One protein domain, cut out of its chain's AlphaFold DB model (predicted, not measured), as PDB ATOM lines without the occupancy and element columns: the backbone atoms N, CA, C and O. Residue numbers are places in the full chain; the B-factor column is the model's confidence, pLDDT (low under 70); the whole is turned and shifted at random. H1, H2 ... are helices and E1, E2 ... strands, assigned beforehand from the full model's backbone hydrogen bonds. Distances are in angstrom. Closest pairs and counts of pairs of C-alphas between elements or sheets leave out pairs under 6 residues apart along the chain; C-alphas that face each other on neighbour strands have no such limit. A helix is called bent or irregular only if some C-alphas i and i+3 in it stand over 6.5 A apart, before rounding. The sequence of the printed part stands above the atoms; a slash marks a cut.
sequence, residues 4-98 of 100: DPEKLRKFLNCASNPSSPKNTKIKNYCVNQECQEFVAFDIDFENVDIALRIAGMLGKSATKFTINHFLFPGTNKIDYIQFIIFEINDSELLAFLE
ATOM      1  N   ASP A   4      29.079  50.155 -26.347       93.69
ATOM      2  CA  ASP A   4      28.410  49.262 -27.297       93.69
ATOM      3  C   ASP A   4      29.207  47.946 -27.453       93.69
ATOM      4  O   ASP A   4      30.375  47.978 -27.873       93.69
ATOM      5  N   PRO A   5      28.609  46.778 -27.149       94.06
ATOM      6  CA  PRO A   5      29.286  45.491 -27.255       94.06
ATOM      7  C   PRO A   5      29.767  45.148 -28.660       94.06
ATOM      8  O   PRO A   5      30.816  44.525 -28.800       94.06
ATOM      9  N   GLU A   6      29.045  45.519 -29.714       94.62
ATOM     10  CA  GLU A   6      29.465  45.189 -31.078       94.62
ATOM     11  C   GLU A   6      30.667  46.039 -31.496       94.62
ATOM     12  O   GLU A   6      31.592  45.550 -32.151       94.62
ATOM     13  N   LYS A   7      30.723  47.297 -31.048       95.75
ATOM     14  CA  LYS A   7      31.879  48.169 -31.296       95.75
ATOM     15  C   LYS A   7      33.107  47.703 -30.527       95.75
ATOM     16  O   LYS A   7      34.190  47.607 -31.111       95.75
ATOM     17  N   LEU A   8      32.933  47.306 -29.264       95.56
ATOM     18  CA  LEU A   8      34.004  46.678 -28.491       95.56
ATOM     19  C   LEU A   8      34.499  45.393 -29.171       95.56
ATOM     20  O   LEU A   8      35.705  45.188 -29.293       95.56
ATOM     21  N   ARG A   9      33.594  44.552 -29.687       95.75
ATOM     22  CA  ARG A   9      33.959  43.330 -30.415       95.75
ATOM     23  C   ARG A   9      34.812  43.626 -31.647       95.75
ATOM     24  O   ARG A   9      35.832  42.968 -31.851       95.75
ATOM     25  N   LYS A  10      34.432  44.618 -32.463       95.00
ATOM     26  CA  LYS A  10      35.235  45.053 -33.622       95.00
ATOM     27  C   LYS A  10      36.632  45.497 -33.189       95.00
ATOM     28  O   LYS A  10      37.619  45.061 -33.781       95.00
ATOM     29  N   PHE A  11      36.713  46.320 -32.146       94.69
ATOM     30  CA  PHE A  11      37.981  46.791 -31.595       94.69
ATOM     31  C   PHE A  11      38.869  45.633 -31.116       94.69
ATOM     32  O   PHE A  11      40.033  45.551 -31.507       94.69
ATOM     33  N   LEU A  12      38.312  44.688 -30.352       95.31
ATOM     34  CA  LEU A  12      39.025  43.502 -29.871       95.31
ATOM     35  C   LEU A  12      39.499  42.601 -31.017       95.31
ATOM     36  O   LEU A  12      40.616  42.092 -30.966       95.31
ATOM     37  N   ASN A  13      38.703  42.441 -32.076       95.00
ATOM     38  CA  ASN A  13      39.110  41.683 -33.260       95.00
ATOM     39  C   ASN A  13      40.328  42.309 -33.951       95.00
ATOM     40  O   ASN A  13      41.264  41.597 -34.319       95.00
ATOM     41  N   CYS A  14      40.351  43.639 -34.072       91.88
ATOM     42  CA  CYS A  14      41.506  44.367 -34.590       91.88
ATOM     43  C   CYS A  14      42.718  44.263 -33.653       91.88
ATOM     44  O   CYS A  14      43.830  44.044 -34.124       91.88
ATOM     45  N   ALA A  15      42.524  44.373 -32.336       91.12
ATOM     46  CA  ALA A  15      43.603  44.235 -31.354       91.12
ATOM     47  C   ALA A  15      44.206  42.818 -31.348       91.12
ATOM     48  O   ALA A  15      45.419  42.653 -31.177       91.12
ATOM     49  N   SER A  16      43.358  41.809 -31.571       91.75
ATOM     50  CA  SER A  16      43.740  40.404 -31.663       91.75
ATOM     51  C   SER A  16      44.545  40.106 -32.925       91.75
ATOM     52  O   SER A  16      45.589  39.464 -32.844       91.75
ATOM     53  N   ASN A  17      44.095  40.590 -34.085       89.50
ATOM     54  CA  ASN A  17      44.796  40.390 -35.348       89.50
ATOM     55  C   ASN A  17      44.698  41.642 -36.238       89.50
ATOM     56  O   ASN A  17      43.799  41.732 -37.077       89.50
ATOM     57  N   PRO A  18      45.639  42.596 -36.100       83.94
ATOM     58  CA  PRO A  18      45.592  43.851 -36.850       83.94
ATOM     59  C   PRO A  18      45.674  43.651 -38.368       83.94
ATOM     60  O   PRO A  18      45.053  44.388 -39.128       83.94
ATOM     61  N   SER A  19      46.429  42.643 -38.818       85.88
ATOM     62  CA  SER A  19      46.625  42.351 -40.242       85.88
ATOM     63  C   SER A  19      45.427  41.646 -40.880       85.88
ATOM     64  O   SER A  19      45.235  41.743 -42.089       85.88
ATOM     65  N   SER A  20      44.622  40.925 -40.092       86.94
ATOM     66  CA  SER A  20      43.404  40.261 -40.566       86.94
ATOM     67  C   SER A  20      42.373  40.117 -39.438       86.94
ATOM     68  O   SER A  20      42.251  39.043 -38.844       86.94
ATOM     69  N   PRO A  21      41.567  41.162 -39.161       84.69
ATOM     70  CA  PRO A  21      40.605  41.153 -38.053       84.69
ATOM     71  C   PRO A  21      39.527  40.065 -38.156       84.69
ATOM     72  O   PRO A  21      38.938  39.668 -37.155       84.69
ATOM     73  N   LYS A  22      39.262  39.550 -39.366       83.44
ATOM     74  CA  LYS A  22      38.353  38.408 -39.583       83.44
ATOM     75  C   LYS A  22      38.925  37.092 -39.049       83.44
ATOM     76  O   LYS A  22      38.158  36.191 -38.737       83.44
ATOM     77  N   ASN A  23      40.249  36.990 -38.932       90.19
ATOM     78  CA  ASN A  23      40.958  35.861 -38.334       90.19
ATOM     79  C   ASN A  23      41.368  36.189 -36.886       90.19
ATOM     80  O   ASN A  23      42.538  36.084 -36.503       90.19
ATOM     81  N   THR A  24      40.392  36.679 -36.124       94.12
ATOM     82  CA  THR A  24      40.510  37.008 -34.701       94.12
ATOM     83  C   THR A  24      40.709  35.748 -33.854       94.12
ATOM     84  O   THR A  24      40.225  34.671 -34.199       94.12
ATOM     85  N   LYS A  25      41.407  35.888 -32.726       95.94
ATOM     86  CA  LYS A  25      41.552  34.850 -31.691       95.94
ATOM     87  C   LYS A  25      40.554  35.006 -30.544       95.94
ATOM     88  O   LYS A  25      40.583  34.217 -29.608       95.94
ATOM     89  N   ILE A  26      39.670  35.999 -30.631       96.75
ATOM     90  CA  ILE A  26      38.552  36.188 -29.708       96.75
ATOM     91  C   ILE A  26      37.490  35.120 -29.989       96.75
ATOM     92  O   ILE A  26      36.943  35.054 -31.092       96.75
ATOM     93  N   LYS A  27      37.176  34.302 -28.986       96.12
ATOM     94  CA  LYS A  27      36.161  33.244 -29.038       96.12
ATOM     95  C   LYS A  27      35.049  33.491 -28.029       96.12
ATOM     96  O   LYS A  27      35.205  34.289 -27.111       96.12
ATOM     97  N   ASN A  28      33.923  32.802 -28.227       95.50
ATOM     98  CA  ASN A  28      32.784  32.775 -27.301       95.50
ATOM     99  C   ASN A  28      32.337  34.164 -26.820       95.50
ATOM    100  O   ASN A  28      31.910  34.324 -25.681       95.50
ATOM    101  N   TYR A  29      32.447  35.170 -27.694       96.12
ATOM    102  CA  TYR A  29      32.063  36.534 -27.362       96.12
ATOM    103  C   TYR A  29      30.575  36.576 -27.034       96.12
ATOM    104  O   TYR A  29      29.740  36.313 -27.904       96.12
ATOM    105  N   CYS A  30      30.247  36.915 -25.796       93.81
ATOM    106  CA  CYS A  30      28.879  37.004 -25.332       93.81
ATOM    107  C   CYS A  30      28.656  38.289 -24.540       93.81
ATOM    108  O   CYS A  30      29.544  38.825 -23.878       93.81
ATOM    109  N   VAL A  31      27.431  38.786 -24.631       93.81
ATOM    110  CA  VAL A  31      26.915  39.851 -23.775       93.81
ATOM    111  C   VAL A  31      26.018  39.164 -22.763       93.81
ATOM    112  O   VAL A  31      25.223  38.314 -23.168       93.81
ATOM    113  N   ASN A  32      26.112  39.508 -21.478       86.75
ATOM    114  CA  ASN A  32      25.089  39.071 -20.531       86.75
ATOM    115  C   ASN A  32      23.735  39.635 -20.999       86.75
ATOM    116  O   ASN A  32      23.493  40.835 -20.898       86.75
ATOM    117  N   GLN A  33      22.888  38.776 -21.569       69.19
ATOM    118  CA  GLN A  33      21.658  39.197 -22.241       69.19
ATOM    119  C   GLN A  33      20.569  39.632 -21.257       69.19
ATOM    120  O   GLN A  33      19.714  40.430 -21.626       69.19
ATOM    121  N   GLU A  34      20.607  39.133 -20.020       70.88
ATOM    122  CA  GLU A  34      19.569  39.384 -19.018       70.88
ATOM    123  C   GLU A  34      19.713  40.765 -18.373       70.88
ATOM    124  O   GLU A  34      18.709  41.431 -18.127       70.88
ATOM    125  N   CYS A  35      20.946  41.219 -18.128       64.62
ATOM    126  CA  CYS A  35      21.192  42.480 -17.418       64.62
ATOM    127  C   CYS A  35      22.111  43.462 -18.168       64.62
ATOM    128  O   CYS A  35      22.300  44.583 -17.706       64.62
ATOM    129  N   GLN A  36      22.684  43.079 -19.320       74.38
ATOM    130  CA  GLN A  36      23.645  43.892 -20.095       74.38
ATOM    131  C   GLN A  36      24.783  44.477 -19.236       74.38
ATOM    132  O   GLN A  36      25.285  45.583 -19.460       74.38
ATOM    133  N   GLU A  37      25.198  43.726 -18.217       87.25
ATOM    134  CA  GLU A  37      26.155  44.205 -17.219       87.25
ATOM    135  C   GLU A  37      27.603  44.049 -17.664       87.25
ATOM    136  O   GLU A  37      28.448  44.848 -17.258       87.25
ATOM    137  N   PHE A  38      27.883  43.053 -18.505       93.69
ATOM    138  CA  PHE A  38      29.228  42.756 -18.964       93.69
ATOM    139  C   PHE A  38      29.259  42.082 -20.336       93.69
ATOM    140  O   PHE A  38      28.289  41.463 -20.790       93.69
ATOM    141  N   VAL A  39      30.433  42.162 -20.948       96.06
ATOM    142  CA  VAL A  39      30.871  41.347 -22.081       96.06
ATOM    143  C   VAL A  39      31.853  40.304 -21.574       96.06
ATOM    144  O   VAL A  39      32.737  40.639 -20.788       96.06
ATOM    145  N   ALA A  40      31.744  39.067 -22.049       96.38
ATOM    146  CA  ALA A  40      32.762  38.050 -21.834       96.38
ATOM    147  C   ALA A  40      33.274  37.488 -23.161       96.38
ATOM    148  O   ALA A  40      32.548  37.440 -24.155       96.38
ATOM    149  N   PHE A  41      34.540  37.092 -23.181       97.81
ATOM    150  CA  PHE A  41      35.146  36.393 -24.307       97.81
ATOM    151  C   PHE A  41      36.348  35.574 -23.856       97.81
ATOM    152  O   PHE A  41      36.981  35.875 -22.843       97.81
ATOM    153  N   ASP A  42      36.696  34.589 -24.674       97.88
ATOM    154  CA  ASP A  42      37.775  33.655 -24.406       97.88
ATOM    155  C   ASP A  42      38.896  33.802 -25.442       97.88
ATOM    156  O   ASP A  42      38.669  34.189 -26.593       97.88
ATOM    157  N   ILE A  43      40.118  33.469 -25.037       97.81
ATOM    158  CA  ILE A  43      41.289  33.324 -25.907       97.81
ATOM    159  C   ILE A  43      41.984  32.020 -25.519       97.81
ATOM    160  O   ILE A  43      42.339  31.841 -24.353       97.81
ATOM    161  N   ASP A  44      42.199  31.121 -26.483       97.56
ATOM    162  CA  ASP A  44      42.949  29.882 -26.238       97.56
ATOM    163  C   ASP A  44      44.348  30.202 -25.695       97.56
ATOM    164  O   ASP A  44      45.011  31.131 -26.165       97.56
ATOM    165  N   PHE A  45      44.846  29.391 -24.765       96.69
ATOM    166  CA  PHE A  45      46.140  29.616 -24.125       96.69
ATOM    167  C   PHE A  45      47.327  29.554 -25.104       96.69
ATOM    168  O   PHE A  45      48.353  30.187 -24.868       96.69
ATOM    169  N   GLU A  46      47.187  28.870 -26.244       96.94
ATOM    170  CA  GLU A  46      48.177  28.919 -27.335       96.94
ATOM    171  C   GLU A  46      48.410  30.341 -27.887       96.94
ATOM    172  O   GLU A  46      49.472  30.612 -28.436       96.94
ATOM    173  N   ASN A  47      47.451  31.257 -27.699       96.69
ATOM    174  CA  ASN A  47      47.495  32.656 -28.125       96.69
ATOM    175  C   ASN A  47      47.690  33.611 -26.918       96.69
ATOM    176  O   ASN A  47      47.135  34.714 -26.877       96.69
ATOM    177  N   VAL A  48      48.436  33.184 -25.886       95.69
ATOM    178  CA  VAL A  48      48.632  33.945 -24.632       95.69
ATOM    179  C   VAL A  48      49.274  35.321 -24.838       95.69
ATOM    180  O   VAL A  48      48.984  36.254 -24.095       95.69
ATOM    181  N   ASP A  49      50.105  35.493 -25.862       95.69
ATOM    182  CA  ASP A  49      50.697  36.782 -26.222       95.69
ATOM    183  C   ASP A  49      49.622  37.821 -26.592       95.69
ATOM    184  O   ASP A  49      49.702  38.987 -26.190       95.69
ATOM    185  N   ILE A  50      48.567  37.385 -27.284       95.69
ATOM    186  CA  ILE A  50      47.407  38.214 -27.620       95.69
ATOM    187  C   ILE A  50      46.595  38.526 -26.363       95.69
ATOM    188  O   ILE A  50      46.198  39.678 -26.164       95.69
ATOM    189  N   ALA A  51      46.389  37.539 -25.486       96.38
ATOM    190  CA  ALA A  51      45.708  37.754 -24.210       96.38
ATOM    191  C   ALA A  51      46.442  38.797 -23.349       96.38
ATOM    192  O   ALA A  51      45.817  39.725 -22.835       96.38
ATOM    193  N   LEU A  52      47.774  38.718 -23.260       95.81
ATOM    194  CA  LEU A  52      48.602  39.695 -22.543       95.81
ATOM    195  C   LEU A  52      48.514  41.095 -23.160       95.81
ATOM    196  O   LEU A  52      48.420  42.084 -22.431       95.81
ATOM    197  N   ARG A  53      48.499  41.199 -24.495       94.69
ATOM    198  CA  ARG A  53      48.309  42.481 -25.189       94.69
ATOM    199  C   ARG A  53      46.966  43.115 -24.836       94.69
ATOM    200  O   ARG A  53      46.923  44.302 -24.519       94.69
ATOM    201  N   ILE A  54      45.888  42.334 -24.881       95.31
ATOM    202  CA  ILE A  54      44.543  42.811 -24.552       95.31
ATOM    203  C   ILE A  54      44.464  43.205 -23.077       95.31
ATOM    204  O   ILE A  54      44.003  44.302 -22.781       95.31
ATOM    205  N   ALA A  55      44.994  42.393 -22.161       95.75
ATOM    206  CA  ALA A  55      45.056  42.737 -20.740       95.75
ATOM    207  C   ALA A  55      45.792  44.067 -20.501       95.75
ATOM    208  O   ALA A  55      45.309  44.921 -19.760       95.75
ATOM    209  N   GLY A  56      46.930  44.278 -21.173       94.88
ATOM    210  CA  GLY A  56      47.679  45.530 -21.092       94.88
ATOM    211  C   GLY A  56      46.904  46.734 -21.635       94.88
ATOM    212  O   GLY A  56      46.981  47.820 -21.068       94.88
ATOM    213  N   MET A  57      46.141  46.548 -22.712       93.50
ATOM    214  CA  MET A  57      45.280  47.582 -23.288       93.50
ATOM    215  C   MET A  57      44.122  47.947 -22.352       93.50
ATOM    216  O   MET A  57      43.947  49.123 -22.050       93.50
ATOM    217  N   LEU A  58      43.396  46.950 -21.839       93.94
ATOM    218  CA  LEU A  58      42.286  47.150 -20.899       93.94
ATOM    219  C   LEU A  58      42.759  47.782 -19.580       93.94
ATOM    220  O   LEU A  58      42.089  48.651 -19.025       93.94
ATOM    221  N   GLY A  59      43.933  47.371 -19.089       92.69
ATOM    222  CA  GLY A  59      44.544  47.943 -17.890       92.69
ATOM    223  C   GLY A  59      44.940  49.410 -18.068       92.69
ATOM    224  O   GLY A  59      44.734  50.211 -17.160       92.69
ATOM    225  N   LYS A  60      45.457  49.787 -19.246       91.06
ATOM    226  CA  LYS A  60      45.781  51.187 -19.569       91.06
ATOM    227  C   LYS A  60      44.541  52.066 -19.679       91.06
ATOM    228  O   LYS A  60      44.595  53.209 -19.247       91.06
ATOM    229  N   SER A  61      43.435  51.531 -20.193       87.12
ATOM    230  CA  SER A  61      42.170  52.258 -20.334       87.12
ATOM    231  C   SER A  61      41.312  52.259 -19.058       87.12
ATOM    232  O   SER A  61      40.095  52.448 -19.120       87.12
ATOM    233  N   ALA A  62      41.924  51.992 -17.894       84.38
ATOM    234  CA  ALA A  62      41.257  51.925 -16.591       84.38
ATOM    235  C   ALA A  62      39.962  51.087 -16.613       84.38
ATOM    236  O   ALA A  62      39.006  51.361 -15.884       84.38
ATOM    237  N   THR A  63      39.913  50.074 -17.482       90.75
ATOM    238  CA  THR A  63      38.725  49.250 -17.675       90.75
ATOM    239  C   THR A  63      38.489  48.434 -16.409       90.75
ATOM    240  O   THR A  63      39.421  47.879 -15.826       90.75
ATOM    241  N   LYS A  64      37.233  48.316 -15.988       95.06
ATOM    242  CA  LYS A  64      36.823  47.369 -14.956       95.06
ATOM    243  C   LYS A  64      36.608  46.008 -15.610       95.06
ATOM    244  O   LYS A  64      35.598  45.790 -16.280       95.06
ATOM    245  N   PHE A  65      37.560  45.099 -15.427       96.00
ATOM    246  CA  PHE A  65      37.492  43.746 -15.972       96.00
ATOM    247  C   PHE A  65      38.074  42.702 -15.014       96.00
ATOM    248  O   PHE A  65      38.865  43.022 -14.127       96.00
ATOM    249  N   THR A  66      37.697  41.447 -15.237       96.44
ATOM    250  CA  THR A  66      38.252  40.265 -14.569       96.44
ATOM    251  C   THR A  66      38.898  39.356 -15.607       96.44
ATOM    252  O   THR A  66      38.414  39.260 -16.736       96.44
ATOM    253  N   ILE A  67      39.979  38.678 -15.217       97.12
ATOM    254  CA  ILE A  67      40.602  37.609 -15.999       97.12
ATOM    255  C   ILE A  67      40.484  36.305 -15.214       97.12
ATOM    256  O   ILE A  67      40.947  36.225 -14.077       97.12
ATOM    257  N   ASN A  68      39.923  35.283 -15.849       97.25
ATOM    258  CA  ASN A  68      39.899  33.913 -15.352       97.25
ATOM    259  C   ASN A  68      40.732  33.017 -16.276       97.25
ATOM    260  O   ASN A  68      40.924  33.328 -17.451       97.25
ATOM    261  N   HIS A  69      41.202  31.884 -15.765       95.56
ATOM    262  CA  HIS A  69      41.791  30.831 -16.589       95.56
ATOM    263  C   HIS A  69      41.073  29.516 -16.320       95.56
ATOM    264  O   HIS A  69      40.663  29.240 -15.191       95.56
ATOM    265  N   PHE A  70      40.939  28.708 -17.363       97.12
ATOM    266  CA  PHE A  70      40.277  27.414 -17.308       97.12
ATOM    267  C   PHE A  70      41.247  26.329 -17.749       97.12
ATOM    268  O   PHE A  70      42.109  26.562 -18.594       97.12
ATOM    269  N   LEU A  71      41.143  25.153 -17.136       97.62
ATOM    270  CA  LEU A  71      42.030  24.025 -17.396       97.62
ATOM    271  C   LEU A  71      41.353  23.016 -18.321       97.62
ATOM    272  O   LEU A  71      40.138  22.822 -18.241       97.62
ATOM    273  N   PHE A  72      42.145  22.305 -19.124       95.56
ATOM    274  CA  PHE A  72      41.638  21.137 -19.837       95.56
ATOM    275  C   PHE A  72      41.130  20.102 -18.824       95.56
ATOM    276  O   PHE A  72      41.852  19.810 -17.857       95.56
ATOM    277  N   PRO A  73      39.947  19.497 -19.042       94.12
ATOM    278  CA  PRO A  73      39.378  18.519 -18.124       94.12
ATOM    279  C   PRO A  73      40.367  17.405 -17.759       94.12
ATOM    280  O   PRO A  73      40.946  16.758 -18.629       94.12
ATOM    281  N   GLY A  74      40.565  17.181 -16.457       94.94
ATOM    282  CA  GLY A  74      41.463  16.138 -15.949       94.94
ATOM    283  C   GLY A  74      42.959  16.452 -16.064       94.94
ATOM    284  O   GLY A  74      43.777  15.551 -15.890       94.94
ATOM    285  N   THR A  75      43.344  17.702 -16.345       95.94
ATOM    286  CA  THR A  75      44.753  18.110 -16.435       95.94
ATOM    287  C   THR A  75      45.030  19.407 -15.669       95.94
ATOM    288  O   THR A  75      44.117  20.154 -15.339       95.94
ATOM    289  N   ASN A  76      46.316  19.712 -15.466       94.50
ATOM    290  CA  ASN A  76      46.778  21.005 -14.943       94.50
ATOM    291  C   ASN A  76      47.181  21.991 -16.057       94.50
ATOM    292  O   ASN A  76      47.851  22.986 -15.788       94.50
ATOM    293  N   LYS A  77      46.852  21.694 -17.321       96.62
ATOM    294  CA  LYS A  77      47.175  22.565 -18.456       96.62
ATOM    295  C   LYS A  77      46.057  23.578 -18.650       96.62
ATOM    296  O   LYS A  77      44.894  23.188 -18.704       96.62
ATOM    297  N   ILE A  78      46.421  24.849 -18.787       96.62
ATOM    298  CA  ILE A  78      45.477  25.915 -19.130       96.62
ATOM    299  C   ILE A  78      44.986  25.683 -20.562       96.62
ATOM    300  O   ILE A  78      45.793  25.471 -21.467       96.62
ATOM    301  N   ASP A  79      43.669  25.690 -20.728       97.00
ATOM    302  CA  ASP A  79      42.961  25.571 -22.000       97.00
ATOM    303  C   ASP A  79      42.763  26.961 -22.613       97.00
ATOM    304  O   ASP A  79      43.338  27.283 -23.654       97.00
ATOM    305  N   TYR A  80      42.064  27.841 -21.897       97.88
ATOM    306  CA  TYR A  80      41.806  29.206 -22.339       97.88
ATOM    307  C   TYR A  80      41.784  30.205 -21.181       97.88
ATOM    308  O   TYR A  80      41.647  29.860 -20.001       97.88
ATOM    309  N   ILE A  81      41.939  31.471 -21.553       98.00
ATOM    310  CA  ILE A  81      41.838  32.639 -20.686       98.00
ATOM    311  C   ILE A  81      40.528  33.343 -21.025       98.00
ATOM    312  O   ILE A  81      40.281  33.651 -22.189       98.00
ATOM    313  N   GLN A  82      39.713  33.621 -20.014       98.00
ATOM    314  CA  GLN A  82      38.467  34.362 -20.158       98.00
ATOM    315  C   GLN A  82      38.628  35.778 -19.627       98.00
ATOM    316  O   GLN A  82      39.124  35.990 -18.519       98.00
ATOM    317  N   PHE A  83      38.133  36.735 -20.395       98.00
ATOM    318  CA  PHE A  83      37.992  38.125 -20.001       98.00
ATOM    319  C   PHE A  83      36.521  38.424 -19.749       98.00
ATOM    320  O   PHE A  83      35.668  38.017 -20.533       98.00
ATOM    321  N   ILE A  84      36.237  39.170 -18.684       96.56
ATOM    322  CA  ILE A  84      34.905  39.703 -18.386       96.56
ATOM    323  C   ILE A  84      35.039  41.210 -18.195       96.56
ATOM    324  O   ILE A  84      35.700  41.641 -17.256       96.56
ATOM    325  N   ILE A  85      34.445  42.007 -19.081       96.50
ATOM    326  CA  ILE A  85      34.521  43.472 -19.096       96.50
ATOM    327  C   ILE A  85      33.185  44.051 -18.643       96.50
ATOM    328  O   ILE A  85      32.163  43.816 -19.283       96.50
ATOM    329  N   PHE A  86      33.205  44.849 -17.579       95.06
ATOM    330  CA  PHE A  86      32.013  45.457 -16.983       95.06
ATOM    331  C   PHE A  86      31.819  46.917 -17.416       95.06
ATOM    332  O   PHE A  86      30.697  47.373 -17.639       95.06
ATOM    333  N   GLU A  87      32.918  47.665 -17.513       94.50
ATOM    334  CA  GLU A  87      32.901  49.117 -17.713       94.50
ATOM    335  C   GLU A  87      34.253  49.601 -18.243       94.50
ATOM    336  O   GLU A  87      35.292  49.080 -17.839       94.50
ATOM    337  N   ILE A  88      34.247  50.605 -19.119       94.56
ATOM    338  CA  ILE A  88      35.453  51.296 -19.588       94.56
ATOM    339  C   ILE A  88      35.460  52.691 -18.961       94.56
ATOM    340  O   ILE A  88      34.516  53.445 -19.163       94.56
ATOM    341  N   ASN A  89      36.508  53.046 -18.216       92.62
ATOM    342  CA  ASN A  89      36.596  54.362 -17.560       92.62
ATOM    343  C   ASN A  89      37.413  55.389 -18.357       92.62
ATOM    344  O   ASN A  89      37.452  56.564 -18.000       92.62
ATOM    345  N   ASP A  90      38.079  54.958 -19.424       94.56
ATOM    346  CA  ASP A  90      38.822  55.825 -20.329       94.56
ATOM    347  C   ASP A  90      37.883  56.503 -21.334       94.56
ATOM    348  O   ASP A  90      37.297  55.858 -22.210       94.56
ATOM    349  N   SER A  91      37.759  57.825 -21.207       93.12
ATOM    350  CA  SER A  91      36.940  58.655 -22.087       93.12
ATOM    351  C   SER A  91      37.427  58.673 -23.534       93.12
ATOM    352  O   SER A  91      36.602  58.791 -24.438       93.12
ATOM    353  N   GLU A  92      38.737  58.560 -23.780       93.06
ATOM    354  CA  GLU A  92      39.278  58.523 -25.142       93.06
ATOM    355  C   GLU A  92      38.911  57.206 -25.821       93.06
ATOM    356  O   GLU A  92      38.448  57.206 -26.964       93.06
ATOM    357  N   LEU A  93      39.041  56.086 -25.103       93.31
ATOM    358  CA  LEU A  93      38.619  54.784 -25.618       93.31
ATOM    359  C   LEU A  93      37.107  54.745 -25.867       93.31
ATOM    360  O   LEU A  93      36.684  54.254 -26.911       93.31
ATOM    361  N   LEU A  94      36.290  55.278 -24.955       94.62
ATOM    362  CA  LEU A  94      34.841  55.373 -25.157       94.62
ATOM    363  C   LEU A  94      34.493  56.199 -26.401       94.62
ATOM    364  O   LEU A  94      33.751  55.720 -27.256       94.62
ATOM    365  N   ALA A  95      35.081  57.390 -26.549       94.44
ATOM    366  CA  ALA A  95      34.850  58.248 -27.710       94.44
ATOM    367  C   ALA A  95      35.301  57.585 -29.022       94.44
ATOM    368  O   ALA A  95      34.631  57.705 -30.048       94.44
ATOM    369  N   PHE A  96      36.416  56.850 -28.998       94.06
ATOM    370  CA  PHE A  96      36.865  56.062 -30.141       94.06
ATOM    371  C   PHE A  96      35.867  54.950 -30.493       94.06
ATOM    372  O   PHE A  96      35.521  54.781 -31.662       94.06
ATOM    373  N   LEU A  97      35.376  54.211 -29.492       94.56
ATOM    374  CA  LEU A  97      34.363  53.181 -29.704       94.56
ATOM    375  C   LEU A  97      33.086  53.783 -30.286       94.56
ATOM    376  O   LEU A  97      32.526  53.189 -31.191       94.56
ATOM    377  N   GLU A  98      32.637  54.961 -29.860       92.00
ATOM    378  CA  GLU A  98      31.434  55.597 -30.413       92.00
ATOM    379  C   GLU A  98      31.526  55.898 -31.920       92.00
ATOM    380  O   GLU A  98      30.498  55.865 -32.600       92.00
TER     381      GLU A  98
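AT A GLANCE: This is residues 4 to 98 of the 100 residues of an uncharacterized protein of Bacillus sp. (UniProt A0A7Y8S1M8). What shape do these atoms make? A single twisted sheet of four strands has H1 and H2 packed over one face while its other face is bare, and H3, beyond one end of the sheet, packs on H1. The link between E3 and E4, with Gly 74, lies at the opposite end of the longest axis. What is it built of, and how large is it? The printed part has 95 residues with three named helices and four named strands, in the order H1, E1, E2, H2, E3, E4, H3; the sheet's order is E1 - E2 - E4 - E3, all antiparallel, and the class is mixed, helices and strands. It is compact, with a radius of gyration of the C-alphas of 13.3 A and spans of 43 by 34 by 22 A.

HOW THE PARTS SIT: How are the strands joined? E1, residues 27 to 31, and E2, residues 39 to 44, form a hairpin, with N 30 and O 40 at 2.9 A. E4, residues 78 to 87, is the antiparallel neighbour of E2, with N 83 and O 41 at 2.8 A, and forms a hairpin with E3, residues 64 to 71, with N 68 and O 82 at 2.9 A. The sheet is twisted, its C-alphas lying up to 4.4 A off the best plane. What is on the sheet? H2, residues 45 to 60, lies over E2 and E4 at a height over the sheet of 8.5 A; its closest C-alphas to E4 are those of Phe 45 and Tyr 80, 4.7 A apart. H1, residues 5 to 16, lies over E1 and E2 on the same face at 10.2 A, in two layers, helices on one face of a sheet. E2, H2 and E3 form a split strand-helix-strand unit, two strands running the same way with E4 between them, and its crossover is right-handed. How do the helices meet? Residues 12 to 16 of H1 touch H2 at a steep tilt of 62 degrees, opposite ways; the closest C-alphas, of Ser 16 and Ile 50, are 5.9 A apart. H3, residues 91 to 98, is not on the sheet and touches residues 7 to 11 of H1, about perpendicular at 75 degrees, the C-alphas of Lys 7 and Leu 97 being closest at 5.8 A. Every O i to N i+4 pair is within hydrogen-bond range in H1 and H3, and 10 of 12 are in H2.

IN THESE COORDINATES: Where do the elements begin and end? H1 begins at C-alpha 5, (29.286, 45.491, -27.255), and H3 ends at C-alpha 98, (31.434, 55.597, -30.413). Which are long? From first to last C-alpha, E4 measures 26.4 A, E3 24.0 A, H2 22.0 A, E2 17.2 A and H1 15.9 A; E1 and H3 are shorter. Is H2 even? It is irregular, with C-alphas 46 and 49 at 8.3 A, and has a kink of 32 degrees near residue 52.

THE WHOLE: How far does it reach? The two C-alphas farthest apart, of Gly 74 and Ala 95, are 44.2 A apart. Is it continuous and sure? The printed part has no cut, and no link is long. The mean pLDDT of the printed part is 93.1, with Gln 33 and Cys 35 under 70.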